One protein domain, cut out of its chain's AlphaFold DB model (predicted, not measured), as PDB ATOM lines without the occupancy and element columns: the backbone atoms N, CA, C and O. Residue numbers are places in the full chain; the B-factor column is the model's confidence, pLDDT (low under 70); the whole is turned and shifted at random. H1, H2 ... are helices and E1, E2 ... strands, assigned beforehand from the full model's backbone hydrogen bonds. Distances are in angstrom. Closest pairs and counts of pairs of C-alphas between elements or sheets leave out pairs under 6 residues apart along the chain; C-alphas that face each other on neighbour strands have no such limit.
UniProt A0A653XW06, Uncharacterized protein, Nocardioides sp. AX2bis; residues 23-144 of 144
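Overview. This is residues 23 to 144 of the 144 residues of an uncharacterized protein of Nocardioides sp. AX2bis (UniProt A0A653XW06). A small three-stranded sheet, E1 E2 E5, has helix H3 over one face and the short helix H2 over the other. Through the tight links E2 to E3 and E4 to E5 this sheet joins a second, two-stranded sheet, the hairpin E3 and E4, which has H1 beside E3; long loops make up much of the rest. The 122 printed residues hold three named helices and five named strands, in the order H1 E1 H2 H3 E2 E3 E4 E5, and both sheets are antiparallel. The class is mixed, helices and strands, with 51 residues, under half, in named elements. The whole is compact, with a radius of gyration of the C-alphas of 13.2 A, and rounded, spanning 35 by 32 by 32 A.

Arrangement. After residues 23 to 37, with no named element, comes H1, residues 38 to 47. E1, residues 61 to 65, is an edge strand. H2, residues 67 to 72, and H3, residues 82 to 92, are apart. E2, residues 110 to 114, is the antiparallel neighbour of E1, with N 63 and O 112 2.9 A apart, within hydrogen-bond range. H2 is on the sheet, over E2, at a height over the sheet of 9.6 A; its closest C-alphas to E2 are those of Arg 67 and Val 110, 6.4 A apart. H3 is on the opposite face, over E1 and E2, at a height of 9.4 A, and runs along the strands, at 4 degrees to E1 on the local plane; the closest C-alphas of H3 and E1 are those of Glu 82 and Val 62, 5.6 A apart. E3, residues 117 to 120, comes closest to H1 at the C-alphas of His 119 and Ala 45, 6.3 A apart. E4, residues 132 to 135, forms an antiparallel hairpin with E3, with N 118 and O 134 2.8 A apart, within hydrogen-bond range; H1 and E4 are only just apart, at 8.4 A. E5, residues 138 to 143, is the other edge strand, antiparallel to E2, with N 111 and O 142 2.9 A apart, within hydrogen-bond range. In H1, H2 and H3 every O i to N i+4 pair is within hydrogen-bond range.

Along the chain. H1 begins at C-alpha 38 (157.925, 180.926, 151.854) and is 14.0 A long. E1 is 13.6 A, H2 8.7 A, H3 15.7 A, E2 12.7 A, E3 9.6 A and E4 10.0 A. E5, 14.8 A, ends at C-alpha 143 (170.944, 194.075, 170.671).

Size, cuts and confidence. The C-alphas of Asp 28 and Leu 139 are the farthest apart, 37.1 A. The printed part has no cut. The long links are H1 to E1, H3 to E2 and E3 to E4. The mean pLDDT of the printed part is 94.3, and no printed residue is under 70.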
ATOM      1  N   VAL A  23     155.703 182.431 160.959       96.44
ATOM      2  CA  VAL A  23     156.512 182.392 159.736       96.44
ATOM      3  C   VAL A  23     157.237 181.058 159.529       96.44
ATOM      4  O   VAL A  23     157.612 180.738 158.403       96.44
ATOM      5  N   CYS A  24     157.396 180.272 160.587       96.31
ATOM      6  CA  CYS A  24     158.031 178.958 160.604       96.31
ATOM      7  C   CYS A  24     157.028 177.795 160.526       96.31
ATOM      8  O   CYS A  24     157.429 176.634 160.596       96.31
ATOM      9  N   GLU A  25     155.733 178.091 160.399       94.31
ATOM     10  CA  GLU A  25     154.685 177.074 160.351       94.31
ATOM     11  C   GLU A  25     154.393 176.575 158.939       94.31
ATOM     12  O   GLU A  25     154.293 177.336 157.964       94.31
ATOM     13  N   ASP A  26     154.147 175.274 158.879       88.69
ATOM     14  CA  ASP A  26     153.593 174.583 157.730       88.69
ATOM     15  C   ASP A  26     152.056 174.639 157.751       88.69
ATOM     16  O   ASP A  26     151.419 175.043 158.726       88.69
ATOM     17  N   ASP A  27     151.422 174.246 156.647       85.44
ATOM     18  CA  ASP A  27     149.957 174.245 156.546       85.44
ATOM     19  C   ASP A  27     149.297 173.153 157.414       85.44
ATOM     20  O   ASP A  27     148.151 173.316 157.827       85.44
ATOM     21  N   ASP A  28     150.032 172.090 157.754       84.31
ATOM     22  CA  ASP A  28     149.545 170.954 158.552       84.31
ATOM     23  C   ASP A  28     149.655 171.180 160.076       84.31
ATOM     24  O   ASP A  28     149.565 170.233 160.861       84.31
ATOM     25  N   GLY A  29     149.909 172.419 160.517       72.56
ATOM     26  CA  GLY A  29     150.044 172.780 161.937       72.56
ATOM     27  C   GLY A  29     151.346 172.309 162.599       72.56
ATOM     28  O   GLY A  29     151.490 172.387 163.817       72.56
ATOM     29  N   ARG A  30     152.295 171.812 161.800       83.81
ATOM     30  CA  ARG A  30     153.683 171.558 162.203       83.81
ATOM     31  C   ARG A  30     154.532 172.801 161.943       83.81
ATOM     32  O   ARG A  30     154.093 173.734 161.277       83.81
ATOM     33  N   GLY A  31     155.768 172.784 162.413       88.31
ATOM     34  CA  GLY A  31     156.769 173.733 161.956       88.31
ATOM     35  C   GLY A  31     158.104 173.512 162.635       88.31
ATOM     36  O   GLY A  31     158.242 172.656 163.513       88.31
ATOM     37  N   SER A  32     159.091 174.279 162.193       93.12
ATOM     38  CA  SER A  32     160.421 174.254 162.780       93.12
ATOM     39  C   SER A  32     161.018 175.644 162.818       93.12
ATOM     40  O   SER A  32     161.001 176.365 161.823       93.12
ATOM     41  N   LEU A  33     161.648 175.970 163.941       93.94
ATOM     42  CA  LEU A  33     162.425 177.189 164.128       93.94
ATOM     43  C   LEU A  33     163.542 177.345 163.095       93.94
ATOM     44  O   LEU A  33     164.044 178.445 162.935       93.94
ATOM     45  N   ARG A  34     163.939 176.294 162.372       92.56
ATOM     46  CA  ARG A  34     165.031 176.352 161.390       92.56
ATOM     47  C   ARG A  34     164.637 176.997 160.066       92.56
ATOM     48  O   ARG A  34     165.477 177.606 159.408       92.56
ATOM     49  N   VAL A  35     163.382 176.849 159.648       91.62
ATOM     50  CA  VAL A  35     162.970 177.141 158.270       91.62
ATOM     51  C   VAL A  35     161.890 178.209 158.251       91.62
ATOM     52  O   VAL A  35     160.905 178.133 158.976       91.62
ATOM     53  N   LEU A  36     162.056 179.197 157.372       95.38
ATOM     54  CA  LEU A  36     160.997 180.150 157.055       95.38
ATOM     55  C   LEU A  36     160.109 179.577 155.947       95.38
ATOM     56  O   LEU A  36     160.567 179.292 154.837       95.38
ATOM     57  N   SER A  37     158.814 179.460 156.218       95.44
ATOM     58  CA  SER A  37     157.825 179.065 155.222       95.44
ATOM     59  C   SER A  37     157.646 180.186 154.204       95.44
ATOM     60  O   SER A  37     157.126 181.262 154.509       95.44
ATOM     61  N   LYS A  38     158.032 179.938 152.945       93.88
ATOM     62  CA  LYS A  38     157.925 180.926 151.854       93.88
ATOM     63  C   LYS A  38     156.514 181.508 151.729       93.88
ATOM     64  O   LYS A  38     156.355 182.701 151.477       93.88
ATOM     65  N   LYS A  39     155.491 180.666 151.906       95.12
ATOM     66  CA  LYS A  39     154.083 181.080 151.879       95.12
ATOM     67  C   LYS A  39     153.792 182.085 152.996       95.12
ATOM     68  O   LYS A  39     153.240 183.150 152.720       95.12
ATOM     69  N   ARG A  40     154.213 181.781 154.228       96.44
ATOM     70  CA  ARG A  40     154.001 182.638 155.403       96.44
ATOM     71  C   ARG A  40     154.811 183.929 155.320       96.44
ATOM     72  O   ARG A  40     154.251 184.986 155.582       96.44
ATOM     73  N   VAL A  41     156.063 183.876 154.858       96.94
ATOM     74  CA  VAL A  41     156.910 185.059 154.598       96.94
ATOM     75  C   VAL A  41     156.207 186.040 153.660       96.94
ATOM     76  O   VAL A  41     156.070 187.222 153.976       96.94
ATOM     77  N   ILE A  42     155.702 185.546 152.525       95.31
ATOM     78  CA  ILE A  42     154.978 186.375 151.553       95.31
ATOM     79  C   ILE A  42     153.689 186.928 152.168       95.31
ATOM     80  O   ILE A  42     153.365 188.097 151.964       95.31
ATOM     81  N   GLN A  43     152.958 186.120 152.935       96.69
ATOM     82  CA  GLN A  43     151.732 186.572 153.585       96.69
ATOM     83  C   GLN A  43     151.994 187.677 154.617       96.69
ATOM     84  O   GLN A  43     151.263 188.666 154.615       96.69
ATOM     85  N   CYS A  44     153.047 187.551 155.433       97.25
ATOM     86  CA  CYS A  44     153.487 188.585 156.375       97.25
ATOM     87  C   CYS A  44     153.772 189.903 155.658       97.25
ATOM     88  O   CYS A  44     153.251 190.946 156.051       97.25
ATOM     89  N   ALA A  45     154.509 189.833 154.548       95.31
ATOM     90  CA  ALA A  45     154.834 190.996 153.735       95.31
ATOM     91  C   ALA A  45     153.588 191.682 153.150       95.31
ATOM     92  O   ALA A  45     153.429 192.894 153.266       95.31
ATOM     93  N   LEU A  46     152.706 190.912 152.501       95.69
ATOM     94  CA  LEU A  46     151.582 191.460 151.733       95.69
ATOM     95  C   LEU A  46     150.383 191.849 152.601       95.69
ATOM     96  O   LEU A  46     149.679 192.797 152.269       95.69
ATOM     97  N   SER A  47     150.149 191.124 153.696       96.62
ATOM     98  CA  SER A  47     148.994 191.338 154.583       96.62
ATOM     99  C   SER A  47     149.347 192.154 155.824       96.62
ATOM    100  O   SER A  47     148.471 192.406 156.645       96.62
ATOM    101  N   ARG A  48     150.621 192.550 155.972       95.56
ATOM    102  CA  ARG A  48     151.154 193.245 157.151       95.56
ATOM    103  C   ARG A  48     150.783 192.532 158.451       95.56
ATOM    104  O   ARG A  48     150.204 193.133 159.351       95.56
ATOM    105  N   ILE A  49     151.110 191.247 158.529       96.00
ATOM    106  CA  ILE A  49     150.923 190.437 159.736       96.00
ATOM    107  C   ILE A  49     152.275 190.108 160.365       96.00
ATOM    108  O   ILE A  49     153.281 189.984 159.667       96.00
ATOM    109  N   CYS A  50     152.283 189.989 161.687       97.25
ATOM    110  CA  CYS A  50     153.452 189.686 162.485       97.25
ATOM    111  C   CYS A  50     153.973 188.288 162.151       97.25
ATOM    112  O   CYS A  50     153.232 187.308 162.224       97.25
ATOM    113  N   ALA A  51     155.272 188.187 161.863       97.12
ATOM    114  CA  ALA A  51     155.929 186.914 161.566       97.12
ATOM    115  C   ALA A  51     155.912 185.911 162.737       97.12
ATOM    116  O   ALA A  51     156.175 184.728 162.540       97.12
ATOM    117  N   VAL A  52     155.602 186.368 163.952       96.12
ATOM    118  CA  VAL A  52     155.609 185.551 165.170       96.12
ATOM    119  C   VAL A  52     154.204 185.123 165.563       96.12
ATOM    120  O   VAL A  52     153.937 183.926 165.583       96.12
ATOM    121  N   CYS A  53     153.293 186.061 165.836       94.88
ATOM    122  CA  CYS A  53     151.943 185.721 166.290       94.88
ATOM    123  C   CYS A  53     150.932 185.515 165.147       94.88
ATOM    124  O   CYS A  53     149.913 184.859 165.346       94.88
ATOM    125  N   GLY A  54     151.205 186.019 163.938       94.12
ATOM    126  CA  GLY A  54     150.281 185.946 162.800       94.12
ATOM    127  C   GLY A  54     149.147 186.982 162.820       94.12
ATOM    128  O   GLY A  54     148.344 187.010 161.889       94.12
ATOM    129  N   GLU A  55     149.088 187.854 163.829       95.00
ATOM    130  CA  GLU A  55     148.125 188.962 163.898       95.00
ATOM    131  C   GLU A  55     148.586 190.179 163.085       95.00
ATOM    132  O   GLU A  55     149.760 190.298 162.735       95.00
ATOM    133  N   THR A  56     147.675 191.101 162.767       95.62
ATOM    134  CA  THR A  56     148.002 192.344 162.048       95.62
ATOM    135  C   THR A  56     149.011 193.192 162.821       95.62
ATOM    136  O   THR A  56     148.841 193.412 164.011       95.62
ATOM    137  N   LEU A  57     150.026 193.702 162.117       95.12
ATOM    138  CA  LEU A  57     151.042 194.593 162.670       95.12
ATOM    139  C   LEU A  57     150.466 195.971 162.990       95.12
ATOM    140  O   LEU A  57     149.868 196.621 162.123       95.12
ATOM    141  N   ASP A  58     150.756 196.450 164.192       89.56
ATOM    142  CA  ASP A  58     150.634 197.853 164.562       89.56
ATOM    143  C   ASP A  58     151.937 198.636 164.288       89.56
ATOM    144  O   ASP A  58     152.849 198.177 163.590       89.56
ATOM    145  N   HIS A  59     151.972 199.894 164.732       86.69
ATOM    146  CA  HIS A  59     153.124 200.776 164.587       86.69
ATOM    147  C   HIS A  59     153.613 201.248 165.966       86.69
ATOM    148  O   HIS A  59     152.783 201.676 166.771       86.69
ATOM    149  N   PRO A  60     154.939 201.305 166.202       90.75
ATOM    150  CA  PRO A  60     156.016 200.906 165.288       90.75
ATOM    151  C   PRO A  60     156.174 199.378 165.177       90.75
ATOM    152  O   PRO A  60     155.885 198.650 166.117       90.75
ATOM    153  N   LEU A  61     156.679 198.909 164.030       95.75
ATOM    154  CA  LEU A  61     157.012 197.496 163.800       95.75
ATOM    155  C   LEU A  61     158.518 197.277 163.921       95.75
ATOM    156  O   LEU A  61     159.306 198.217 163.786       95.75
ATOM    157  N   VAL A  62     158.913 196.029 164.150       97.75
ATOM    158  CA  VAL A  62     160.303 195.645 164.378       97.75
ATOM    159  C   VAL A  62     160.773 194.655 163.318       97.75
ATOM    160  O   VAL A  62     160.034 193.754 162.932       97.75
ATOM    161  N   LEU A  63     162.007 194.819 162.844       98.25
ATOM    162  CA  LEU A  63     162.740 193.787 162.111       98.25
ATOM    163  C   LEU A  63     163.717 193.103 163.070       98.25
ATOM    164  O   LEU A  63     164.397 193.777 163.845       98.25
ATOM    165  N   LEU A  64     163.751 191.774 163.025       97.88
ATOM    166  CA  LEU A  64     164.629 190.917 163.819       97.88
ATOM    167  C   LEU A  64     165.664 190.283 162.890       97.88
ATOM    168  O   LEU A  64     165.296 189.787 161.826       97.88
ATOM    169  N   GLY A  65     166.925 190.256 163.308       97.38
ATOM    170  CA  GLY A  65     167.978 189.595 162.543       97.38
ATOM    171  C   GLY A  65     169.321 189.551 163.253       97.38
ATOM    172  O   GLY A  65     169.389 189.703 164.475       97.38
ATOM    173  N   THR A  66     170.379 189.355 162.473       97.06
ATOM    174  CA  THR A  66     171.775 189.389 162.919       97.06
ATOM    175  C   THR A  66     172.393 190.777 162.763       97.06
ATOM    176  O   THR A  66     171.821 191.690 162.156       97.06
ATOM    177  N   ARG A  67     173.609 190.949 163.294       96.25
ATOM    178  CA  ARG A  67     174.354 192.196 163.114       96.25
ATOM    179  C   ARG A  67     174.682 192.464 161.644       96.25
ATOM    180  O   ARG A  67     174.577 193.604 161.202       96.25
ATOM    181  N   GLU A  68     175.012 191.426 160.887       95.62
ATOM    182  CA  GLU A  68     175.298 191.508 159.454       95.62
ATOM    183  C   GLU A  68     174.066 191.954 158.652       95.62
ATOM    184  O   GLU A  68     174.187 192.766 157.731       95.62
ATOM    185  N   GLU A  69     172.877 191.463 159.011       97.38
ATOM    186  CA  GLU A  69     171.610 191.912 158.419       97.38
ATOM    187  C   GLU A  69     171.344 193.396 158.717       97.38
ATOM    188  O   GLU A  69     170.976 194.155 157.815       97.38
ATOM    189  N   LEU A  70     171.606 193.848 159.951       97.06
ATOM    190  CA  LEU A  70     171.516 195.266 160.321       97.06
ATOM    191  C   LEU A  70     172.507 196.136 159.543       97.06
ATOM    192  O   LEU A  70     172.104 197.168 159.010       97.06
ATOM    193  N   ASP A  71     173.774 195.732 159.441       96.56
ATOM    194  CA  ASP A  71     174.801 196.507 158.736       96.56
ATOM    195  C   ASP A  71     174.454 196.676 157.241       96.56
ATOM    196  O   ASP A  71     174.786 197.692 156.623       96.56
ATOM    197  N   ARG A  72     173.721 195.714 156.660       95.69
ATOM    198  CA  ARG A  72     173.197 195.771 155.283       95.69
ATOM    199  C   ARG A  72     171.828 196.440 155.163       95.69
ATOM    200  O   ARG A  72     171.420 196.786 154.051       95.69
ATOM    201  N   MET A  73     171.131 196.630 156.282       96.88
ATOM    202  CA  MET A  73     169.724 197.035 156.348       96.88
ATOM    203  C   MET A  73     168.810 196.081 155.564       96.88
ATOM    204  O   MET A  73     167.853 196.513 154.920       96.88
ATOM    205  N   GLU A  74     169.124 194.786 155.598       96.69
ATOM    206  CA  GLU A  74     168.458 193.722 154.844       96.69
ATOM    207  C   GLU A  74     168.207 192.530 155.763       96.69
ATOM    208  O   GLU A  74     169.143 191.837 156.139       96.69
ATOM    209  N   PHE A  75     166.939 192.287 156.091       97.94
ATOM    210  CA  PHE A  75     166.523 191.229 157.011       97.94
ATOM    211  C   PHE A  75     165.781 190.115 156.277       97.94
ATOM    212  O   PHE A  75     165.051 190.380 155.319       97.94
ATOM    213  N   HIS A  76     165.908 188.875 156.740       96.94
ATOM    214  CA  HIS A  76     165.174 187.734 156.184       96.94
ATOM    215  C   HIS A  76     163.874 187.422 156.927       96.94
ATOM    216  O   HIS A  76     162.912 186.941 156.316       96.94
ATOM    217  N   VAL A  77     163.811 187.724 158.226       97.75
ATOM    218  CA  VAL A  77     162.582 187.576 159.010       97.75
ATOM    219  C   VAL A  77     161.631 188.730 158.654       97.75
ATOM    220  O   VAL A  77     162.043 189.894 158.701       97.75
ATOM    221  N   PRO A  78     160.362 188.456 158.291       97.81
ATOM    222  CA  PRO A  78     159.379 189.514 158.100       97.81
ATOM    223  C   PRO A  78     159.148 190.294 159.398       97.81
ATOM    224  O   PRO A  78     159.465 189.801 160.481       97.81
ATOM    225  N   PRO A  79     158.542 191.484 159.326       97.62
ATOM    226  CA  PRO A  79     158.369 192.283 160.520       97.62
ATOM    227  C   PRO A  79     157.485 191.655 161.591       97.62
ATOM    228  O   PRO A  79     156.573 190.862 161.330       97.62
ATOM    229  N   VAL A  80     157.757 192.069 162.821       97.69
ATOM    230  CA  VAL A  80     157.137 191.569 164.043       97.69
ATOM    231  C   VAL A  80     156.689 192.725 164.934       97.69
ATOM    232  O   VAL A  80     157.153 193.856 164.783       97.69
ATOM    233  N   HIS A  81     155.798 192.444 165.885       96.75
ATOM    234  CA  HIS A  81     155.600 193.335 167.027       96.75
ATOM    235  C   HIS A  81     156.869 193.375 167.876       96.75
ATOM    236  O   HIS A  81     157.603 192.389 167.934       96.75
ATOM    237  N   GLU A  82     157.087 194.467 168.602       94.88
ATOM    238  CA  GLU A  82     158.248 194.597 169.486       94.88
ATOM    239  C   GLU A  82     158.327 193.457 170.513       94.88
ATOM    240  O   GLU A  82     159.313 192.723 170.536       94.88
ATOM    241  N   ALA A  83     157.246 193.220 171.263       94.00
ATOM    242  CA  ALA A  83     157.182 192.137 172.249       94.00
ATOM    243  C   ALA A  83     157.362 190.742 171.618       94.00
ATOM    244  O   ALA A  83     157.937 189.841 172.222       94.00
ATOM    245  N   CYS A  84     156.892 190.561 170.379       95.62
ATOM    246  CA  CYS A  84     157.093 189.323 169.627       95.62
ATOM    247  C   CYS A  84     158.557 189.102 169.253       95.62
ATOM    248  O   CYS A  84     159.038 187.977 169.363       95.62
ATOM    249  N   GLY A  85     159.244 190.162 168.824       95.25
ATOM    250  CA  GLY A  85     160.671 190.129 168.522       95.25
ATOM    251  C   GLY A  85     161.500 189.757 169.745       95.25
ATOM    252  O   GLY A  85     162.340 188.871 169.649       95.25
ATOM    253  N   GLU A  86     161.211 190.366 170.896       94.50
ATOM    254  CA  GLU A  86     161.891 190.062 172.164       94.50
ATOM    255  C   GLU A  86     161.661 188.622 172.629       94.50
ATOM    256  O   GLU A  86     162.598 187.924 173.016       94.50
ATOM    257  N   ALA A  87     160.411 188.159 172.591       93.69
ATOM    258  CA  ALA A  87     160.087 186.821 173.063       93.69
ATOM    259  C   ALA A  87     160.725 185.744 172.179       93.69
ATOM    260  O   ALA A  87     161.269 184.768 172.695       93.69
ATOM    261  N   VAL A  88     160.689 185.918 170.852       94.50
ATOM    262  CA  VAL A  88     161.286 184.931 169.948       94.50
ATOM    263  C   VAL A  88     162.811 184.965 170.008       94.50
ATOM    264  O   VAL A  88     163.409 183.895 170.025       94.50
ATOM    265  N   SER A  89     163.451 186.137 170.116       94.62
ATOM    266  CA  SER A  89     164.912 186.215 170.251       94.62
ATOM    267  C   SER A  89     165.386 185.532 171.534       94.62
ATOM    268  O   SER A  89     166.321 184.737 171.494       94.62
ATOM    269  N   ALA A  90     164.682 185.746 172.650       92.50
ATOM    270  CA  ALA A  90     164.965 185.068 173.913       92.50
ATOM    271  C   ALA A  90     164.746 183.547 173.837       92.50
ATOM    272  O   ALA A  90     165.473 182.790 174.474       92.50
ATOM    273  N   ALA A  91     163.770 183.082 173.053       90.94
ATOM    274  CA  ALA A  91     163.491 181.655 172.890       90.94
ATOM    275  C   ALA A  91     164.536 180.916 172.038       90.94
ATOM    276  O   ALA A  91     164.650 179.696 172.144       90.94
ATOM    277  N   VAL A  92     165.268 181.632 171.178       92.69
ATOM    278  CA  VAL A  92     166.208 181.028 170.221       92.69
ATOM    279  C   VAL A  92     167.672 181.400 170.466       92.69
ATOM    280  O   VAL A  92     168.557 180.905 169.766       92.69
ATOM    281  N   VAL A  93     167.953 182.264 171.445       91.62
ATOM    282  CA  VAL A  93     169.324 182.617 171.826       91.62
ATOM    283  C   VAL A  93     170.098 181.367 172.250       91.62
ATOM    284  O   VAL A  93     169.600 180.520 172.991       91.62
ATOM    285  N   GLY A  94     171.327 181.227 171.752       90.19
ATOM    286  CA  GLY A  94     172.170 180.067 172.045       90.19
ATOM    287  C   GLY A  94     171.772 178.775 171.321       90.19
ATOM    288  O   GLY A  94     172.328 177.722 171.635       90.19
ATOM    289  N   ALA A  95     170.851 178.826 170.348       93.12
ATOM    290  CA  ALA A  95     170.574 177.677 169.493       93.12
ATOM    291  C   ALA A  95     171.872 177.191 168.805       93.12
ATOM    292  O   ALA A  95     172.608 178.004 168.240       93.12
ATOM    293  N   PRO A  96     172.168 175.877 168.804       93.38
ATOM    294  CA  PRO A  96     173.434 175.342 168.291       93.38
ATOM    295  C   PRO A  96     173.504 175.299 166.753       93.38
ATOM    296  O   PRO A  96     174.453 174.757 166.188       93.38
ATOM    297  N   PHE A  97     172.501 175.842 166.064       94.12
ATOM    298  CA  PHE A  97     172.366 175.872 164.611       94.12
ATOM    299  C   PHE A  97     171.575 177.106 164.162       94.12
ATOM    300  O   PHE A  97     171.018 177.839 164.977       94.12
ATOM    301  N   GLY A  98     171.505 177.312 162.846       95.25
ATOM    302  CA  GLY A  98     170.704 178.369 162.237       95.25
ATOM    303  C   GLY A  98     169.203 178.204 162.469       95.25
ATOM    304  O   GLY A  98     168.620 177.152 162.188       95.25
ATOM    305  N   VAL A  99     168.596 179.270 162.986       96.44
ATOM    306  CA  VAL A  99     167.169 179.410 163.298       96.44
ATOM    307  C   VAL A  99     166.631 180.680 162.654       96.44
ATOM    308  O   VAL A  99     167.392 181.563 162.278       96.44
ATOM    309  N   LEU A 100     165.315 180.770 162.494       95.81
ATOM    310  CA  LEU A 100     164.605 181.858 161.827       95.81
ATOM    311  C   LEU A 100     165.148 182.139 160.416       95.81
ATOM    312  O   LEU A 100     165.187 183.279 159.964       95.81
ATOM    313  N   GLY A 101     165.562 181.080 159.712       92.94
ATOM    314  CA  GLY A 101     166.092 181.165 158.351       92.94
ATOM    315  C   GLY A 101     167.553 181.595 158.244       92.94
ATOM    316  O   GLY A 101     167.993 181.854 157.125       92.94
ATOM    317  N   GLN A 102     168.285 181.660 159.359       96.06
ATOM    318  CA  GLN A 102     169.721 181.942 159.382       96.06
ATOM    319  C   GLN A 102     170.538 180.706 158.992       96.06
ATOM    320  O   GLN A 102     170.138 179.572 159.258       96.06
ATOM    321  N   ASP A 103     171.700 180.923 158.376       93.62
ATOM    322  CA  ASP A 103     172.543 179.835 157.857       93.62
ATOM    323  C   ASP A 103     173.389 179.153 158.952       93.62
ATOM    324  O   ASP A 103     173.849 178.024 158.778       93.62
ATOM    325  N   GLY A 104     173.563 179.808 160.103       94.88
ATOM    326  CA  GLY A 104     174.337 179.308 161.239       94.88
ATOM    327  C   GLY A 104     173.857 179.863 162.585       94.88
ATOM    328  O   GLY A 104     172.939 180.685 162.610       94.88
ATOM    329  N   PRO A 105     174.446 179.394 163.702       95.00
ATOM    330  CA  PRO A 105     174.129 179.881 165.043       95.00
ATOM    331  C   PRO A 105     174.263 181.403 165.139       95.00
ATOM    332  O   PRO A 105     175.226 181.975 164.629       95.00
ATOM    333  N   VAL A 106     173.322 182.039 165.833       94.44
ATOM    334  CA  VAL A 106     173.329 183.484 166.076       94.44
ATOM    335  C   VAL A 106     173.584 183.725 167.557       94.44
ATOM    336  O   VAL A 106     172.777 183.346 168.403       94.44
ATOM    337  N   GLU A 107     174.717 184.352 167.876       89.31
ATOM    338  CA  GLU A 107     175.085 184.649 169.266       89.31
ATOM    339  C   GLU A 107     174.309 185.835 169.844       89.31
ATOM    340  O   GLU A 107     174.028 185.866 171.040       89.31
ATOM    341  N   ARG A 108     173.996 186.826 169.001       91.75
ATOM    342  CA  ARG A 108     173.324 188.066 169.396       91.75
ATOM    343  C   ARG A 108     172.306 188.458 168.350       91.75
ATOM    344  O   ARG A 108     172.642 188.572 167.169       91.75
ATOM    345  N   TRP A 109     171.086 188.703 168.799       97.25
ATOM    346  CA  TRP A 109     170.021 189.173 167.935       97.25
ATOM    347  C   TRP A 109     169.959 190.691 167.977       97.25
ATOM    348  O   TRP A 109     170.307 191.325 168.971       97.25
ATOM    349  N   VAL A 110     169.497 191.292 166.888       97.94
ATOM    350  CA  VAL A 110     169.190 192.721 166.835       97.94
ATOM    351  C   VAL A 110     167.710 192.923 166.569       97.94
ATOM    352  O   VAL A 110     167.118 192.260 165.717       97.94
ATOM    353  N   LEU A 111     167.128 193.881 167.282       98.06
ATOM    354  CA  LEU A 111     165.793 194.403 167.029       98.06
ATOM    355  C   LEU A 111     165.909 195.819 166.476       98.06
ATOM    356  O   LEU A 111     166.539 196.700 167.069       98.06
ATOM    357  N   VAL A 112     165.265 196.037 165.336       98.25
ATOM    358  CA  VAL A 112     165.242 197.311 164.629       98.25
ATOM    359  C   VAL A 112     163.822 197.842 164.569       98.25
ATOM    360  O   VAL A 112     163.009 197.361 163.783       98.25
ATOM    361  N   SER A 113     163.528 198.863 165.372       97.88
ATOM    362  CA  SER A 113     162.244 199.560 165.321       97.88
ATOM    363  C   SER A 113     162.207 200.499 164.120       97.88
ATOM    364  O   SER A 113     163.123 201.301 163.902       97.88
ATOM    365  N   THR A 114     161.142 200.416 163.327       97.31
ATOM    366  CA  THR A 114     160.981 201.206 162.105       97.31
ATOM    367  C   THR A 114     159.531 201.648 161.893       97.31
ATOM    368  O   THR A 114     158.569 200.991 162.293       97.31
ATOM    369  N   GLY A 115     159.359 202.786 161.217       94.38
ATOM    370  CA  GLY A 115     158.043 203.278 160.796       94.38
ATOM    371  C   GLY A 115     157.410 202.462 159.662       94.38
ATOM    372  O   GLY A 115     156.217 202.598 159.405       94.38
ATOM    373  N   GLY A 116     158.182 201.617 158.979       94.44
ATOM    374  CA  GLY A 116     157.715 200.789 157.869       94.44
ATOM    375  C   GLY A 116     158.835 199.964 157.246       94.44
ATOM    376  O   GLY A 116     159.993 200.061 157.659       94.44
ATOM    377  N   PHE A 117     158.491 199.164 156.243       96.56
ATOM    378  CA  PHE A 117     159.439 198.298 155.554       96.56
ATOM    379  C   PHE A 117     159.139 198.197 154.057       96.56
ATOM    380  O   PHE A 117     157.988 198.309 153.630       96.56
ATOM    381  N   GLU A 118     160.182 197.914 153.293       96.81
ATOM    382  CA  GLU A 118     160.142 197.462 151.912       96.81
ATOM    383  C   GLU A 118     160.325 195.948 151.866       96.81
ATOM    384  O   GLU A 118     161.197 195.394 152.532       96.81
ATOM    385  N   HIS A 119     159.493 195.274 151.074       96.62
ATOM    386  CA  HIS A 119     159.656 193.859 150.763       96.62
ATOM    387  C   HIS A 119     160.281 193.719 149.377       96.62
ATOM    388  O   HIS A 119     159.637 193.982 148.358       96.62
ATOM    389  N   GLU A 120     161.523 193.257 149.349       95.12
ATOM    390  CA  GLU A 120     162.261 192.992 148.127       95.12
ATOM    391  C   GLU A 120     162.220 191.511 147.772       95.12
ATOM    392  O   GLU A 120     162.531 190.624 148.573       95.12
ATOM    393  N   ARG A 121     161.873 191.245 146.514       92.19
ATOM    394  CA  ARG A 121     161.923 189.898 145.954       92.19
ATOM    395  C   ARG A 121     163.302 189.662 145.333       92.19
ATOM    396  O   ARG A 121     163.783 190.535 144.609       92.19
ATOM    397  N   PRO A 122     163.902 188.481 145.541       91.19
ATOM    398  CA  PRO A 122     165.195 188.150 144.960       91.19
ATOM    399  C   PRO A 122     165.083 188.028 143.437       91.19
ATOM    400  O   PRO A 122     164.098 187.495 142.908       91.19
ATOM    401  N   GLN A 123     166.103 188.503 142.727       91.00
ATOM    402  CA  GLN A 123     166.178 188.442 141.268       91.00
ATOM    403  C   GLN A 123     166.757 187.110 140.782       91.00
ATOM    404  O   GLN A 123     167.337 186.337 141.547       91.00
ATOM    405  N   ARG A 124     166.610 186.827 139.475       89.06
ATOM    406  CA  ARG A 124     167.006 185.544 138.853       89.06
ATOM    407  C   ARG A 124     168.440 185.118 139.194       89.06
ATOM    408  O   ARG A 124     168.659 183.923 139.381       89.06
ATOM    409  N   PHE A 125     169.359 186.074 139.255       91.38
ATOM    410  CA  PHE A 125     170.794 185.847 139.425       91.38
ATOM    411  C   PHE A 125     171.306 186.192 140.829       91.38
ATOM    412  O   PHE A 125     172.514 186.146 141.046       91.38
ATOM    413  N   ASP A 126     170.415 186.513 141.771       89.31
ATOM    414  CA  ASP A 126     170.820 186.741 143.157       89.31
ATOM    415  C   ASP A 126     171.331 185.420 143.759       89.31
ATOM    416  O   ASP A 126     170.642 184.398 143.640       89.31
ATOM    417  N   PRO A 127     172.514 185.422 144.403       88.50
ATOM    418  CA  PRO A 127     173.058 184.228 145.046       88.50
ATOM    419  C   PRO A 127     172.192 183.789 146.231       88.50
ATOM    420  O   PRO A 127     171.991 182.594 146.433       88.50
ATOM    421  N   ASP A 128     171.624 184.751 146.964       89.50
ATOM    422  CA  ASP A 128     170.605 184.499 147.976       89.50
ATOM    423  C   ASP A 128     169.204 184.660 147.373       89.50
ATOM    424  O   ASP A 128     168.835 185.701 146.824       89.50
ATOM    425  N   ARG A 129     168.416 183.592 147.479       91.31
ATOM    426  CA  ARG A 129     167.067 183.465 146.924       91.31
ATOM    427  C   ARG A 129     165.973 183.686 147.966       91.31
ATOM    428  O   ARG A 129     164.803 183.419 147.667       91.31
ATOM    429  N   ARG A 130     166.323 184.153 149.164       93.00
ATOM    430  CA  ARG A 130     165.382 184.576 150.203       93.00
ATOM    431  C   ARG A 130     164.875 186.000 149.920       93.00
ATOM    432  O   ARG A 130     165.634 186.836 149.429       93.00
ATOM    433  N   PRO A 131     163.594 186.299 150.201       94.50
ATOM    434  CA  PRO A 131     163.119 187.678 150.283       94.50
ATOM    435  C   PRO A 131     163.914 188.488 151.308       94.50
ATOM    436  O   PRO A 131     164.426 187.930 152.283       94.50
ATOM    437  N   ARG A 132     163.993 189.799 151.078       96.50
ATOM    438  CA  ARG A 132     164.628 190.753 151.991       96.50
ATOM    439  C   ARG A 132     163.609 191.786 152.453       96.50
ATOM    440  O   ARG A 132     162.755 192.219 151.678       96.50
ATOM    441  N   PHE A 133     163.720 192.185 153.709       98.00
ATOM    442  CA  PHE A 133     162.930 193.231 154.336       98.00
ATOM    443  C   PHE A 133     163.862 194.374 154.710       98.00
ATOM    444  O   PHE A 133     164.787 194.186 155.498       98.00
ATOM    445  N   ARG A 134     163.637 195.552 154.130       97.88
ATOM    446  CA  ARG A 134     164.442 196.747 154.407       97.88
ATOM    447  C   ARG A 134     163.635 197.721 155.256       97.88
ATOM    448  O   ARG A 134     162.483 197.977 154.917       97.88
ATOM    449  N   PRO A 135     164.172 198.274 156.352       96.81
ATOM    450  CA  PRO A 135     163.474 199.309 157.103       96.81
ATOM    451  C   PRO A 135     163.508 200.638 156.334       96.81
ATOM    452  O   PRO A 135     164.571 201.109 155.935       96.81
ATOM    453  N   ASN A 136     162.351 201.283 156.185       93.31
ATOM    454  CA  ASN A 136     162.244 202.539 155.426       93.31
ATOM    455  C   ASN A 136     162.461 203.788 156.288       93.31
ATOM    456  O   ASN A 136     162.791 204.855 155.775       93.31
ATOM    457  N   LYS A 137     162.229 203.685 157.601       93.38
ATOM    458  CA  LYS A 137     162.400 204.792 158.546       93.38
ATOM    459  C   LYS A 137     162.862 204.250 159.888       93.38
ATOM    460  O   LYS A 137     162.032 203.907 160.727       93.38
ATOM    461  N   LEU A 138     164.175 204.209 160.077       95.19
ATOM    462  CA  LEU A 138     164.789 203.764 161.320       95.19
ATOM    463  C   LEU A 138     164.358 204.660 162.490       95.19
ATOM    464  O   LEU A 138     164.460 205.884 162.401       95.19
ATOM    465  N   LEU A 139     163.867 204.049 163.567       96.44
ATOM    466  CA  LEU A 139     163.486 204.744 164.798       96.44
ATOM    467  C   LEU A 139     164.492 204.456 165.914       96.44
ATOM    468  O   LEU A 139     164.955 205.380 166.576       96.44
ATOM    469  N   SER A 140     164.847 203.184 166.097       97.12
ATOM    470  CA  SER A 140     165.846 202.741 167.071       97.12
ATOM    471  C   SER A 140     166.398 201.362 166.713       97.12
ATOM    472  O   SER A 140     165.782 200.600 165.963       97.12
ATOM    473  N   THR A 141     167.564 201.039 167.266       97.12
ATOM    474  CA  THR A 141     168.204 199.723 167.167       97.12
ATOM    475  C   THR A 141     168.665 199.279 168.550       97.12
ATOM    476  O   THR A 141     169.101 200.107 169.355       97.12
ATOM    477  N   ARG A 142     168.565 197.981 168.845       96.12
ATOM    478  CA  ARG A 142     169.149 197.381 170.053       96.12
ATOM    479  C   ARG A 142     169.554 195.929 169.824       96.12
ATOM    480  O   ARG A 142     168.928 195.239 169.026       96.12
ATOM    481  N   GLU A 143     170.582 195.492 170.539       94.00
ATOM    482  CA  GLU A 143     170.944 194.075 170.671       94.00
ATOM    483  C   GLU A 143     170.123 193.454 171.812       94.00
ATOM    484  O   GLU A 143     169.881 194.125 172.822       94.00
ATOM    485  N   VAL A 144     169.671 192.209 171.628       89.06
ATOM    486  CA  VAL A 144     168.861 191.429 172.584       89.06
ATOM    487  C   VAL A 144     169.345 189.991 172.714       89.06
ATOM    488  O   VAL A 144     169.969 189.471 171.757       89.06
TER     489      VAL A 144